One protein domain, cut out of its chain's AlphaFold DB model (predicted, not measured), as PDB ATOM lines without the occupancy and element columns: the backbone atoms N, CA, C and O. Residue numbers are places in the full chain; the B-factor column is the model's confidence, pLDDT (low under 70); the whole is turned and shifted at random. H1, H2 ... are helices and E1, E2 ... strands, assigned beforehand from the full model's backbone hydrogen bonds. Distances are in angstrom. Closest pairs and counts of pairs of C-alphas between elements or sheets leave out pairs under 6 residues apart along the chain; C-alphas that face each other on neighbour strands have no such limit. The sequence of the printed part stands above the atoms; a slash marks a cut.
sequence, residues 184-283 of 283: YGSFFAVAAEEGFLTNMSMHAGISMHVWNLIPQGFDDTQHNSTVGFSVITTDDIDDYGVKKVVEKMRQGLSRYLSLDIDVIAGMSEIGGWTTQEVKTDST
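AT A GLANCE: This is residues 184 to 283 of the 283 residues of the protein "Arginase/deacetylase" of Dendrothele bispora (strain CBS 962.96) (UniProt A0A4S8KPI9). A short two-stranded parallel ribbon, E1 beside E2, lies in the middle, with H2 on one side of it and H4 on the other; H3 lies by the far end of the strands, while H1 and H5 lie far out. A long loop runs from E1 to H2, and its residues 212 to 218 stick out free, while a second long link joins H4 to H5. The printed part has 100 residues, with five named helices and two named strands in the order H1 E1 H2 E2 H3 H4 H5, in the sheet order E1, E2. The class is mixed, helices and strands, with 42 residues, under half, in named elements. The whole is compact, with a radius of gyration of the C-alphas of 14.0 A and spans of 37 by 34 by 22 A.

HOW THE PARTS SIT: Begin with E1, residues 202 to 206, and E2, residues 230 to 233, parallel neighbours at 18 degrees; N 203 and O 230 are 2.9 A apart, and N 232 and O 203 are 2.8 A apart, both within hydrogen-bond range. With H2, residues 220 to 226, these strands make a strand-helix-strand unit, two parallel strands with a helix between them along the chain, and its crossover is right-handed. The closest C-alphas of H2 and E2, those of Asn 224 and Ser 230, are 7.2 A apart. Look next at H4, residues 242 to 249: its closest C-alpha pair with E2, Val 245 and Ile 232, is 7.6 A apart. H3, residues 235 to 240, is close but not clearly touching H4, about perpendicular at 79 degrees, with the C-alphas of Ile 237 and Val 245 closest at 6.5 A. H5, residues 275 to 279, is close but not clearly touching H4, the C-alphas of Glu 277 and Val 242 being closest at 6.4 A. H1, residues 187 to 193, and H2 are near each other, with 5 pairs of C-alphas within 10 A. In H1, H2, H3, H4 and H5 every O i to N i+4 pair is within hydrogen-bond range.

IN THESE COORDINATES: Find C-alpha 187 at (20.928, 13.623, 20.964); from there H1 runs 10.1 A to residue 193. E1 begins at C-alpha 202, (24.707, 3.456, 30.669), and runs 10.8 A; E2 runs 10.0 A. H2 runs 9.3 A, H3 8.6 A and H4 10.5 A. H5 runs 6.1 A and ends at C-alpha 279, (38.629, -3.981, 23.145).

THE WHOLE: The C-alphas farthest apart, those of Gln 216 and Thr 283, are 43.1 A apart. The printed part has no cut and ends at residue 283, the chain's last. The links E1 to H2, 13 residues, and H4 to H5, 25 residues, are long. The mean pLDDT of the printed part is 72.6; it is under 70 at residue 185 and in residues 208 to 228, 252 to 254, 265 to 270 and 281 to 283.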
ATOM      1  N   TYR A 184      25.431  17.622  18.282       71.31
ATOM      2  CA  TYR A 184      26.155  16.414  18.709       71.31
ATOM      3  C   TYR A 184      26.084  16.104  20.214       71.31
ATOM      4  O   TYR A 184      26.125  14.935  20.575       71.31
ATOM      5  N   GLY A 185      25.917  17.109  21.079       67.50
ATOM      6  CA  GLY A 185      25.790  16.920  22.529       67.50
ATOM      7  C   GLY A 185      24.353  16.741  23.033       67.50
ATOM      8  O   GLY A 185      24.152  16.436  24.199       67.50
ATOM      9  N   SER A 186      23.344  16.932  22.180       71.50
ATOM     10  CA  SER A 186      21.926  16.975  22.593       71.50
ATOM     11  C   SER A 186      21.119  15.717  22.259       71.50
ATOM     12  O   SER A 186      19.985  15.589  22.714       71.50
ATOM     13  N   PHE A 187      21.674  14.779  21.480       79.00
ATOM     14  CA  PHE A 187      20.928  13.623  20.964       79.00
ATOM     15  C   PHE A 187      20.294  12.769  22.067       79.00
ATOM     16  O   PHE A 187      19.126  12.405  21.962       79.00
ATOM     17  N   PHE A 188      21.033  12.486  23.143       79.69
ATOM     18  CA  PHE A 188      20.504  11.694  24.255       79.69
ATOM     19  C   PHE A 188      19.516  12.470  25.132       79.69
ATOM     20  O   PHE A 188      18.598  11.861  25.671       79.69
ATOM     21  N   ALA A 189      19.646  13.797  25.232       72.00
ATOM     22  CA  ALA A 189      18.674  14.627  25.943       72.00
ATOM     23  C   ALA A 189      17.319  14.621  25.218       72.00
ATOM     24  O   ALA A 189      16.294  14.340  25.831       72.00
ATOM     25  N   VAL A 190      17.328  14.813  23.894       75.31
ATOM     26  CA  VAL A 190      16.116  14.722  23.063       75.31
ATOM     27  C   VAL A 190      15.519  13.314  23.122       75.31
ATOM     28  O   VAL A 190      14.319  13.166  23.321       75.31
ATOM     29  N   ALA A 191      16.346  12.265  23.044       76.62
ATOM     30  CA  ALA A 191      15.870  10.887  23.164       76.62
ATOM     31  C   ALA A 191      15.217  10.595  24.531       76.62
ATOM     32  O   ALA A 191      14.248   9.838  24.589       76.62
ATOM     33  N   ALA A 192      15.713  11.183  25.626       74.81
ATOM     34  CA  ALA A 192      15.070  11.092  26.938       74.81
ATOM     35  C   ALA A 192      13.721  11.821  26.963       74.81
ATOM     36  O   ALA A 192      12.739  11.251  27.434       74.81
ATOM     37  N   GLU A 193      13.665  13.052  26.448       75.19
ATOM     38  CA  GLU A 193      12.434  13.855  26.387       75.19
ATOM     39  C   GLU A 193      11.338  13.178  25.551       75.19
ATOM     40  O   GLU A 193      10.162  13.228  25.913       75.19
ATOM     41  N   GLU A 194      11.723  12.501  24.470       76.88
ATOM     42  CA  GLU A 194      10.812  11.752  23.598       76.88
ATOM     43  C   GLU A 194      10.483  10.338  24.118       76.88
ATOM     44  O   GLU A 194       9.641   9.650  23.544       76.88
ATOM     45  N   GLY A 195      11.093   9.905  25.229       77.75
ATOM     46  CA  GLY A 195      10.794   8.621  25.873       77.75
ATOM     47  C   GLY A 195      11.476   7.399  25.245       77.75
ATOM     48  O   GLY A 195      11.039   6.274  25.479       77.75
ATOM     49  N   PHE A 196      12.555   7.588  24.479       77.88
ATOM     50  CA  PHE A 196      13.337   6.508  23.856       77.88
ATOM     51  C   PHE A 196      14.430   5.921  24.754       77.88
ATOM     52  O   PHE A 196      15.087   4.948  24.379       77.88
ATOM     53  N   LEU A 197      14.640   6.492  25.942       76.44
ATOM     54  CA  LEU A 197      15.614   6.003  26.911       76.44
ATOM     55  C   LEU A 197      14.935   5.287  28.075       76.44
ATOM     56  O   LEU A 197      13.878   5.679  28.558       76.44
ATOM     57  N   THR A 198      15.581   4.220  28.539       75.19
ATOM     58  CA  THR A 198      15.162   3.478  29.732       75.19
ATOM     59  C   THR A 198      16.118   3.768  30.884       75.19
ATOM     60  O   THR A 198      17.278   4.108  30.657       75.19
ATOM     61  N   ASN A 199      15.688   3.519  32.123       74.00
ATOM     62  CA  ASN A 199      16.541   3.632  33.319       74.00
ATOM     63  C   ASN A 199      17.661   2.565  33.400       74.00
ATOM     64  O   ASN A 199      18.257   2.365  34.454       74.00
ATOM     65  N   MET A 200      17.897   1.821  32.315       75.50
ATOM     66  CA  MET A 200      18.972   0.834  32.178       75.50
ATOM     67  C   MET A 200      20.079   1.310  31.232       75.50
ATOM     68  O   MET A 200      21.021   0.562  30.969       75.50
ATOM     69  N   SER A 201      19.956   2.521  30.687       81.06
ATOM     70  CA  SER A 201      20.978   3.115  29.836       81.06
ATOM     71  C   SER A 201      22.250   3.387  30.647       81.06
ATOM     72  O   SER A 201      22.201   3.758  31.819       81.06
ATOM     73  N   MET A 202      23.415   3.202  30.028       84.44
ATOM     74  CA  MET A 202      24.707   3.456  30.669       84.44
ATOM     75  C   MET A 202      25.582   4.324  29.770       84.44
ATOM     76  O   MET A 202      25.652   4.085  28.567       84.44
ATOM     77  N   HIS A 203      26.251   5.313  30.357       85.94
ATOM     78  CA  HIS A 203      27.250   6.137  29.682       85.94
ATOM     79  C   HIS A 203      28.602   5.851  30.329       85.94
ATOM     80  O   HIS A 203      28.763   6.033  31.536       85.94
ATOM     81  N   ALA A 204      29.557   5.370  29.539       86.94
ATOM     82  CA  ALA A 204      30.867   4.984  30.028       86.94
ATOM     83  C   ALA A 204      31.997   5.742  29.330       86.94
ATOM     84  O   ALA A 204      31.903   6.013  28.135       86.94
ATOM     85  N   GLY A 205      33.056   6.050  30.080       82.19
ATOM     86  CA  GLY A 205      34.219   6.782  29.583       82.19
ATOM     87  C   GLY A 205      34.071   8.304  29.634       82.19
ATOM     88  O   GLY A 205      34.796   8.996  28.927       82.19
ATOM     89  N   ILE A 206      33.157   8.839  30.457       79.06
ATOM     90  CA  ILE A 206      33.043  10.292  30.666       79.06
ATOM     91  C   ILE A 206      34.257  10.786  31.463       79.06
ATOM     92  O   ILE A 206      34.463  10.341  32.597       79.06
ATOM     93  N   SER A 207      35.023  11.733  30.910       74.00
ATOM     94  CA  SER A 207      36.099  12.409  31.643       74.00
ATOM     95  C   SER A 207      35.558  13.586  32.452       74.00
ATOM     96  O   SER A 207      34.921  14.501  31.931       74.00
ATOM     97  N   MET A 208      35.829  13.596  33.758       59.50
ATOM     98  CA  MET A 208      35.386  14.670  34.662       59.50
ATOM     99  C   MET A 208      36.427  15.794  34.833       59.50
ATOM    100  O   MET A 208      36.166  16.786  35.517       59.50
ATOM    101  N   HIS A 209      37.616  15.676  34.230       52.44
ATOM    102  CA  HIS A 209      38.754  16.560  34.529       52.44
ATOM    103  C   HIS A 209      38.605  18.007  34.022       52.44
ATOM    104  O   HIS A 209      39.202  18.916  34.598       52.44
ATOM    105  N   VAL A 210      37.783  18.261  32.997       48.84
ATOM    106  CA  VAL A 210      37.555  19.624  32.472       48.84
ATOM    107  C   VAL A 210      36.464  20.379  33.253       48.84
ATOM    108  O   VAL A 210      36.487  21.609  33.320       48.84
ATOM    109  N   TRP A 211      35.550  19.671  33.922       48.03
ATOM    110  CA  TRP A 211      34.341  20.269  34.505       48.03
ATOM    111  C   TRP A 211      34.512  20.781  35.941       48.03
ATOM    112  O   TRP A 211      33.874  21.763  36.321       48.03
ATOM    113  N   ASN A 212      35.461  20.230  36.706       43.84
ATOM    114  CA  ASN A 212      35.791  20.699  38.064       43.84
ATOM    115  C   ASN A 212      36.477  22.084  38.112       43.84
ATOM    116  O   ASN A 212      36.714  22.620  39.195       43.84
ATOM    117  N   LEU A 213      36.807  22.678  36.959       47.88
ATOM    118  CA  LEU A 213      37.438  24.000  36.854       47.88
ATOM    119  C   LEU A 213      36.447  25.139  36.559       47.88
ATOM    120  O   LEU A 213      36.866  26.297  36.516       47.88
ATOM    121  N   ILE A 214      35.150  24.850  36.383       47.47
ATOM    122  CA  ILE A 214      34.111  25.868  36.159       47.47
ATOM    123  C   ILE A 214      33.315  26.072  37.463       47.47
ATOM    124  O   ILE A 214      32.496  25.223  37.809       47.47
ATOM    125  N   PRO A 215      33.467  27.209  38.182       39.81
ATOM    126  CA  PRO A 215      32.845  27.448  39.500       39.81
ATOM    127  C   PRO A 215      31.305  27.575  39.507       39.81
ATOM    128  O   PRO A 215      30.720  27.959  40.519       39.81
ATOM    129  N   GLN A 216      30.651  27.318  38.373       49.66
ATOM    130  CA  GLN A 216      29.198  27.354  38.154       49.66
ATOM    131  C   GLN A 216      28.759  26.278  37.129       49.66
ATOM    132  O   GLN A 216      27.713  26.417  36.502       49.66
ATOM    133  N   GLY A 217      29.589  25.259  36.877       40.94
ATOM    134  CA  GLY A 217      29.360  24.279  35.815       40.94
ATOM    135  C   GLY A 217      28.211  23.333  36.145       40.94
ATOM    136  O   GLY A 217      28.131  22.835  37.263       40.94
ATOM    137  N   PHE A 218      27.324  23.126  35.173       47.34
ATOM    138  CA  PHE A 218      26.254  22.133  35.194       47.34
ATOM    139  C   PHE A 218      26.720  20.816  35.836       47.34
ATOM    140  O   PHE A 218      27.721  20.235  35.424       47.34
ATOM    141  N   ASP A 219      25.987  20.340  36.841       49.44
ATOM    142  CA  ASP A 219      26.143  18.981  37.353       49.44
ATOM    143  C   ASP A 219      25.520  18.021  36.318       49.44
ATOM    144  O   ASP A 219      24.379  17.579  36.449       49.44
ATOM    145  N   ASP A 220      26.243  17.752  35.226       52.00
ATOM    146  CA  ASP A 220      25.821  16.824  34.164       52.00
ATOM    147  C   ASP A 220      25.697  15.386  34.689       52.00
ATOM    148  O   ASP A 220      24.954  14.575  34.138       52.00
ATOM    149  N   THR A 221      26.344  15.062  35.812       50.91
ATOM    150  CA  THR A 221      26.087  13.838  36.579       50.91
ATOM    151  C   THR A 221      24.679  13.824  37.179       50.91
ATOM    152  O   THR A 221      24.013  12.782  37.158       50.91
ATOM    153  N   GLN A 222      24.168  14.971  37.636       51.03
ATOM    154  CA  GLN A 222      22.758  15.130  37.995       51.03
ATOM    155  C   GLN A 222      21.851  14.995  36.775       51.03
ATOM    156  O   GLN A 222      20.846  14.302  36.872       51.03
ATOM    157  N   HIS A 223      22.188  15.584  35.622       53.78
ATOM    158  CA  HIS A 223      21.355  15.442  34.422       53.78
ATOM    159  C   HIS A 223      21.311  13.987  33.927       53.78
ATOM    160  O   HIS A 223      20.224  13.447  33.750       53.78
ATOM    161  N   ASN A 224      22.460  13.310  33.827       56.22
ATOM    162  CA  ASN A 224      22.560  11.901  33.428       56.22
ATOM    163  C   ASN A 224      21.804  10.969  34.383       56.22
ATOM    164  O   ASN A 224      21.082  10.085  33.929       56.22
ATOM    165  N   SER A 225      21.906  11.186  35.697       57.16
ATOM    166  CA  SER A 225      21.112  10.418  36.667       57.16
ATOM    167  C   SER A 225      19.617  10.760  36.614       57.16
ATOM    168  O   SER A 225      18.787   9.872  36.798       57.16
ATOM    169  N   THR A 226      19.262  12.008  36.292       51.75
ATOM    170  CA  THR A 226      17.869  12.459  36.122       51.75
ATOM    171  C   THR A 226      17.218  11.860  34.874       51.75
ATOM    172  O   THR A 226      16.034  11.534  34.912       51.75
ATOM    173  N   VAL A 227      17.976  11.656  33.793       58.28
ATOM    174  CA  VAL A 227      17.496  11.015  32.553       58.28
ATOM    175  C   VAL A 227      17.696   9.489  32.527       58.28
ATOM    176  O   VAL A 227      17.479   8.853  31.499       58.28
ATOM    177  N   GLY A 228      18.090   8.883  33.655       65.19
ATOM    178  CA  GLY A 228      18.134   7.426  33.825       65.19
ATOM    179  C   GLY A 228      19.411   6.731  33.339       65.19
ATOM    180  O   GLY A 228      19.419   5.503  33.236       65.19
ATOM    181  N   PHE A 229      20.494   7.468  33.067       76.12
ATOM    182  CA  PHE A 229      21.803   6.882  32.780       76.12
ATOM    183  C   PHE A 229      22.577   6.555  34.057       76.12
ATOM    184  O   PHE A 229      22.796   7.411  34.915       76.12
ATOM    185  N   SER A 230      23.117   5.338  34.130       80.12
ATOM    186  CA  SER A 230      24.232   5.064  35.040       80.12
ATOM    187  C   SER A 230      25.546   5.512  34.399       80.12
ATOM    188  O   SER A 230      25.803   5.190  33.236       80.12
ATOM    189  N   VAL A 231      26.385   6.226  35.149       81.88
ATOM    190  CA  VAL A 231      27.666   6.744  34.651       81.88
ATOM    191  C   VAL A 231      28.826   5.845  35.096       81.88
ATOM    192  O   VAL A 231      28.863   5.361  36.236       81.88
ATOM    193  N   ILE A 232      29.757   5.611  34.173       84.56
ATOM    194  CA  ILE A 232      31.092   5.062  34.424       84.56
ATOM    195  C   ILE A 232      32.097   6.091  33.908       84.56
ATOM    196  O   ILE A 232      32.082   6.441  32.726       84.56
ATOM    197  N   THR A 233      32.935   6.614  34.790       84.81
ATOM    198  CA  THR A 233      33.899   7.663  34.433       84.81
ATOM    199  C   THR A 233      35.150   7.067  33.789       84.81
ATOM    200  O   THR A 233      35.323   5.845  33.739       84.81
ATOM    201  N   THR A 234      36.037   7.921  33.279       84.44
ATOM    202  CA  THR A 234      37.392   7.496  32.909       84.44
ATOM    203  C   THR A 234      38.132   6.919  34.111       84.44
ATOM    204  O   THR A 234      38.652   5.816  34.010       84.44
ATOM    205  N   ASP A 235      38.074   7.595  35.258       83.06
ATOM    206  CA  ASP A 235      38.839   7.264  36.468       83.06
ATOM    207  C   ASP A 235      38.374   5.944  37.120       83.06
ATOM    208  O   ASP A 235      39.166   5.223  37.726       83.06
ATOM    209  N   ASP A 236      37.105   5.558  36.923       86.00
ATOM    210  CA  ASP A 236      36.563   4.275  37.390       86.00
ATOM    211  C   ASP A 236      37.378   3.075  36.855       86.00
ATOM    212  O   ASP A 236      37.462   2.035  37.516       86.00
ATOM    213  N   ILE A 237      37.976   3.181  35.661       87.62
ATOM    214  CA  ILE A 237      38.795   2.098  35.098       87.62
ATOM    215  C   ILE A 237      40.128   1.950  35.832       87.62
ATOM    216  O   ILE A 237      40.580   0.821  36.028       87.62
ATOM    217  N   ASP A 238      40.704   3.063  36.283       84.38
ATOM    218  CA  ASP A 238      41.963   3.099  37.024       84.38
ATOM    219  C   ASP A 238      41.759   2.584  38.456       84.38
ATOM    220  O   ASP A 238      42.577   1.815  38.970       84.38
ATOM    221  N   ASP A 239      40.627   2.931  39.074       86.69
ATOM    222  CA  ASP A 239      40.289   2.534  40.445       86.69
ATOM    223  C   ASP A 239      39.823   1.073  40.552       86.69
ATOM    224  O   ASP A 239      40.214   0.329  41.462       86.69
ATOM    225  N   TYR A 240      38.946   0.639  39.643       87.69
ATOM    226  CA  TYR A 240      38.279  -0.663  39.735       87.69
ATOM    227  C   TYR A 240      38.871  -1.716  38.795       87.69
ATOM    228  O   TYR A 240      38.692  -2.919  39.031       87.69
ATOM    229  N   GLY A 241      39.589  -1.287  37.759       89.50
ATOM    230  CA  GLY A 241      40.079  -2.140  36.689       89.50
ATOM    231  C   GLY A 241      38.994  -2.516  35.677       89.50
ATOM    232  O   GLY A 241      37.807  -2.644  35.991       89.50
ATOM    233  N   VAL A 242      39.435  -2.805  34.451       90.25
ATOM    234  CA  VAL A 242      38.583  -3.153  33.296       90.25
ATOM    235  C   VAL A 242      37.545  -4.235  33.611       90.25
ATOM    236  O   VAL A 242      36.387  -4.123  33.219       90.25
ATOM    237  N   LYS A 243      37.924  -5.283  34.354       89.62
ATOM    238  CA  LYS A 243      37.024  -6.410  34.650       89.62
ATOM    239  C   LYS A 243      35.779  -5.982  35.429       89.62
ATOM    240  O   LYS A 243      34.677  -6.386  35.072       89.62
ATOM    241  N   LYS A 244      35.943  -5.137  36.450       88.88
ATOM    242  CA  LYS A 244      34.818  -4.654  37.263       88.88
ATOM    243  C   LYS A 244      33.927  -3.696  36.482       88.88
ATOM    244  O   LYS A 244      32.710  -3.729  36.639       88.88
ATOM    245  N   VAL A 245      34.523  -2.875  35.617       88.94
ATOM    246  CA  VAL A 245      33.779  -2.014  34.690       88.94
ATOM    247  C   VAL A 245      32.896  -2.861  33.767       88.94
ATOM    248  O   VAL A 245      31.700  -2.596  33.661       88.94
ATOM    249  N   VAL A 246      33.437  -3.936  33.182       87.94
ATOM    250  CA  VAL A 246      32.664  -4.864  32.338       87.94
ATOM    251  C   VAL A 246      31.553  -5.565  33.127       87.94
ATOM    252  O   VAL A 246      30.429  -5.678  32.640       87.94
ATOM    253  N   GLU A 247      31.823  -6.013  34.355       87.44
ATOM    254  CA  GLU A 247      30.798  -6.601  35.229       87.44
ATOM    255  C   GLU A 247      29.657  -5.619  35.521       87.44
ATOM    256  O   GLU A 247      28.493  -6.012  35.455       87.44
ATOM    257  N   LYS A 248      29.972  -4.344  35.785       84.62
ATOM    258  CA  LYS A 248      28.979  -3.276  35.982       84.62
ATOM    259  C   LYS A 248      28.153  -3.046  34.714       84.62
ATOM    260  O   LYS A 248      26.931  -3.003  34.795       84.62
ATOM    261  N   MET A 249      28.790  -2.987  33.542       84.88
ATOM    262  CA  MET A 249      28.091  -2.835  32.257       84.88
ATOM    263  C   MET A 249      27.125  -3.988  31.961       84.88
ATOM    264  O   MET A 249      26.024  -3.770  31.460       84.88
ATOM    265  N   ARG A 250      27.504  -5.222  32.314       83.06
ATOM    266  CA  ARG A 250      26.679  -6.427  32.111       83.06
ATOM    267  C   ARG A 250      25.413  -6.474  32.966       83.06
ATOM    268  O   ARG A 250      24.550  -7.303  32.701       83.06
ATOM    269  N   GLN A 251      25.294  -5.624  33.986       77.25
ATOM    270  CA  GLN A 251      24.074  -5.531  34.793       77.25
ATOM    271  C   GLN A 251      22.926  -4.839  34.037       77.25
ATOM    272  O   GLN A 251      21.771  -4.989  34.431       77.25
ATOM    273  N   GLY A 252      23.219  -4.102  32.959       67.81
ATOM    274  CA  GLY A 252      22.210  -3.515  32.078       67.81
ATOM    275  C   GLY A 252      21.695  -4.495  31.019       67.81
ATOM    276  O   GLY A 252      22.381  -5.439  30.628       67.81
ATOM    277  N   LEU A 253      20.491  -4.248  30.496       64.81
ATOM    278  CA  LEU A 253      19.998  -4.920  29.289       64.81
ATOM    279  C   LEU A 253      20.512  -4.172  28.051       64.81
ATOM    280  O   LEU A 253      19.889  -3.219  27.585       64.81
ATOM    281  N   SER A 254      21.655  -4.586  27.505       60.94
ATOM    282  CA  SER A 254      22.225  -3.952  26.311       60.94
ATOM    283  C   SER A 254      21.479  -4.390  25.043       60.94
ATOM    284  O   SER A 254      21.698  -5.493  24.542       60.94
ATOM    285  N   ARG A 255      20.609  -3.524  24.508       72.50
ATOM    286  CA  ARG A 255      19.987  -3.695  23.176       72.50
ATOM    287  C   ARG A 255      20.620  -2.809  22.094       72.50
ATOM    288  O   ARG A 255      20.493  -3.109  20.914       72.50
ATOM    289  N   TYR A 256      21.317  -1.747  22.497       80.88
ATOM    290  CA  TYR A 256      21.932  -0.755  21.615       80.88
ATOM    291  C   TYR A 256      23.306  -0.338  22.160       80.88
ATOM    292  O   TYR A 256      23.458  -0.170  23.370       80.88
ATOM    293  N   LEU A 257      24.294  -0.180  21.277       85.06
ATOM    294  CA  LEU A 257      25.647   0.275  21.606       85.06
ATOM    295  C   LEU A 257      25.993   1.492  20.744       85.06
ATOM    296  O   LEU A 257      26.017   1.393  19.519       85.06
ATOM    297  N   SER A 258      26.308   2.612  21.395       86.31
ATOM    298  CA  SER A 258      26.890   3.799  20.766       86.31
ATOM    299  C   SER A 258      28.332   3.954  21.237       86.31
ATOM    300  O   SER A 258      28.585   3.899  22.438       86.31
ATOM    301  N   LEU A 259      29.266   4.147  20.307       86.88
ATOM    302  CA  LEU A 259      30.684   4.354  20.600       86.88
ATOM    303  C   LEU A 259      31.144   5.674  19.980       86.88
ATOM    304  O   LEU A 259      31.196   5.789  18.755       86.88
ATOM    305  N   ASP A 260      31.507   6.634  20.828       84.00
ATOM    306  CA  ASP A 260      32.227   7.836  20.410       84.00
ATOM    307  C   ASP A 260      33.736   7.553  20.414       84.00
ATOM    308  O   ASP A 260      34.268   6.950  21.349       84.00
ATOM    309  N   ILE A 261      34.433   7.962  19.353       83.56
ATOM    310  CA  ILE A 261      35.878   7.752  19.232       83.56
ATOM    311  C   ILE A 261      36.664   8.608  20.228       83.56
ATOM    312  O   ILE A 261      37.776   8.228  20.594       83.56
ATOM    313  N   ASP A 262      36.077   9.711  20.695       79.75
ATOM    314  CA  ASP A 262      36.700  10.619  21.658       79.75
ATOM    315  C   ASP A 262      36.903   9.968  23.038       79.75
ATOM    316  O   ASP A 262      37.764  10.408  23.798       79.75
ATOM    317  N   VAL A 263      36.210   8.854  23.327       81.75
ATOM    318  CA  VAL A 263      36.460   8.026  24.523       81.75
ATOM    319  C   VAL A 263      37.887   7.472  24.533       81.75
ATOM    320  O   VAL A 263      38.457   7.240  25.600       81.75
ATOM    321  N   ILE A 264      38.491   7.254  23.358       81.81
ATOM    322  CA  ILE A 264      39.872   6.791  23.262       81.81
ATOM    323  C   ILE A 264      40.805   7.993  23.410       81.81
ATOM    324  O   ILE A 264      40.754   8.927  22.610       81.81
ATOM    325  N   ALA A 265      41.698   7.946  24.404       62.31
ATOM    326  CA  ALA A 265      42.638   9.027  24.694       62.31
ATOM    327  C   ALA A 265      43.411   9.462  23.438       62.31
ATOM    328  O   ALA A 265      44.279   8.733  22.946       62.31
ATOM    329  N   GLY A 266      43.134  10.672  22.939       51.91
ATOM    330  CA  GLY A 266      43.980  11.281  21.914       51.91
ATOM    331  C   GLY A 266      43.403  12.391  21.041       51.91
ATOM    332  O   GLY A 266      44.212  13.044  20.384       51.91
ATOM    333  N   MET A 267      42.087  12.643  20.995       51.75
ATOM    334  CA  MET A 267      41.556  13.639  20.043       51.75
ATOM    335  C   MET A 267      41.042  14.946  20.672       51.75
ATOM    336  O   MET A 267      41.240  16.002  20.069       51.75
ATOM    337  N   SER A 268      40.450  14.928  21.871       57.12
ATOM    338  CA  SER A 268      39.933  16.158  22.502       57.12
ATOM    339  C   SER A 268      40.085  16.214  24.030       57.12
ATOM    340  O   SER A 268      40.325  17.300  24.560       57.12
ATOM    341  N   GLU A 269      40.070  15.072  24.729       61.94
ATOM    342  CA  GLU A 269      40.187  15.008  26.191       61.94
ATOM    343  C   GLU A 269      41.387  14.154  26.649       61.94
ATOM    344  O   GLU A 269      41.661  13.067  26.134       61.94
ATOM    345  N   ILE A 270      42.152  14.682  27.611       69.31
ATOM    346  CA  ILE A 270      43.273  13.975  28.250       69.31
ATOM    347  C   ILE A 270      42.689  12.977  29.259       69.31
ATOM    348  O   ILE A 270      41.776  13.328  30.001       69.31
ATOM    349  N   GLY A 271      43.240  11.760  29.315       73.25
ATOM    350  CA  GLY A 271      42.830  10.740  30.292       73.25
ATOM    351  C   GLY A 271      41.693   9.816  29.840       73.25
ATOM    352  O   GLY A 271      41.063   9.188  30.679       73.25
ATOM    353  N   GLY A 272      41.414   9.726  28.535       82.94
ATOM    354  CA  GLY A 272      40.483   8.729  27.988       82.94
ATOM    355  C   GLY A 272      40.989   7.282  28.098       82.94
ATOM    356  O   GLY A 272      42.127   7.018  28.487       82.94
ATOM    357  N   TRP A 273      40.153   6.331  27.686       87.44
ATOM    358  CA  TRP A 273      40.495   4.908  27.687       87.44
ATOM    359  C   TRP A 273      41.483   4.554  26.572       87.44
ATOM    360  O   TRP A 273      41.568   5.187  25.519       87.44
ATOM    361  N   THR A 274      42.244   3.490  26.773       87.81
ATOM    362  CA  THR A 274      43.137   2.917  25.769       87.81
ATOM    363  C   THR A 274      42.370   2.021  24.793       87.81
ATOM    364  O   THR A 274      41.332   1.435  25.100       87.81
ATOM    365  N   THR A 275      42.931   1.820  23.595       86.75
ATOM    366  CA  THR A 275      42.378   0.860  22.616       86.75
ATOM    367  C   THR A 275      42.298  -0.572  23.161       86.75
ATOM    368  O   THR A 275      41.454  -1.351  22.722       86.75
ATOM    369  N   GLN A 276      43.167  -0.927  24.113       85.88
ATOM    370  CA  GLN A 276      43.148  -2.229  24.772       85.88
ATOM    371  C   GLN A 276      41.971  -2.340  25.743       85.88
ATOM    372  O   GLN A 276      41.266  -3.346  25.720       85.88
ATOM    373  N   GLU A 277      41.731  -1.310  26.546       88.25
ATOM    374  CA  GLU A 277      40.612  -1.252  27.488       88.25
ATOM    375  C   GLU A 277      39.269  -1.323  26.763       88.25
ATOM    376  O   GLU A 277      38.451  -2.174  27.102       88.25
ATOM    377  N   VAL A 278      39.098  -0.554  25.682       87.94
ATOM    378  CA  VAL A 278      37.881  -0.590  24.846       87.94
ATOM    379  C   VAL A 278      37.655  -1.964  24.201       87.94
ATOM    380  O   VAL A 278      36.518  -2.397  24.044       87.94
ATOM    381  N   LYS A 279      38.724  -2.672  23.814       85.06
ATOM    382  CA  LYS A 279      38.629  -3.981  23.145       85.06
ATOM    383  C   LYS A 279      38.398  -5.156  24.107       85.06
ATOM    384  O   LYS A 279      38.038  -6.236  23.643       85.06
ATOM    385  N   THR A 280      38.701  -5.003  25.393       81.81
ATOM    386  CA  THR A 280      38.914  -6.138  26.304       81.81
ATOM    387  C   THR A 280      37.725  -7.102  26.344       81.81
ATOM    388  O   THR A 280      36.585  -6.698  26.546       81.81
ATOM    389  N   ASP A 281      38.023  -8.396  26.203       62.19
ATOM    390  CA  ASP A 281      37.064  -9.479  26.405       62.19
ATOM    391  C   ASP A 281      37.184  -9.993  27.845       62.19
ATOM    392  O   ASP A 281      38.278 -10.321  28.318       62.19
ATOM    393  N   SER A 282      36.068 -10.037  28.566       54.09
ATOM    394  CA  SER A 282      36.016 -10.614  29.907       54.09
ATOM    395  C   SER A 282      35.901 -12.134  29.787       54.09
ATOM    396  O   SER A 282      34.798 -12.689  29.840       54.09
ATOM    397  N   THR A 283      37.048 -12.778  29.599       49.72
ATOM    398  CA  THR A 283      37.224 -14.212  29.860       49.72
ATOM    399  C   THR A 283      37.593 -14.459  31.319       49.72
ATOM    400  O   THR A 283      38.292 -13.612  31.940       49.72
TER     401      THR A 283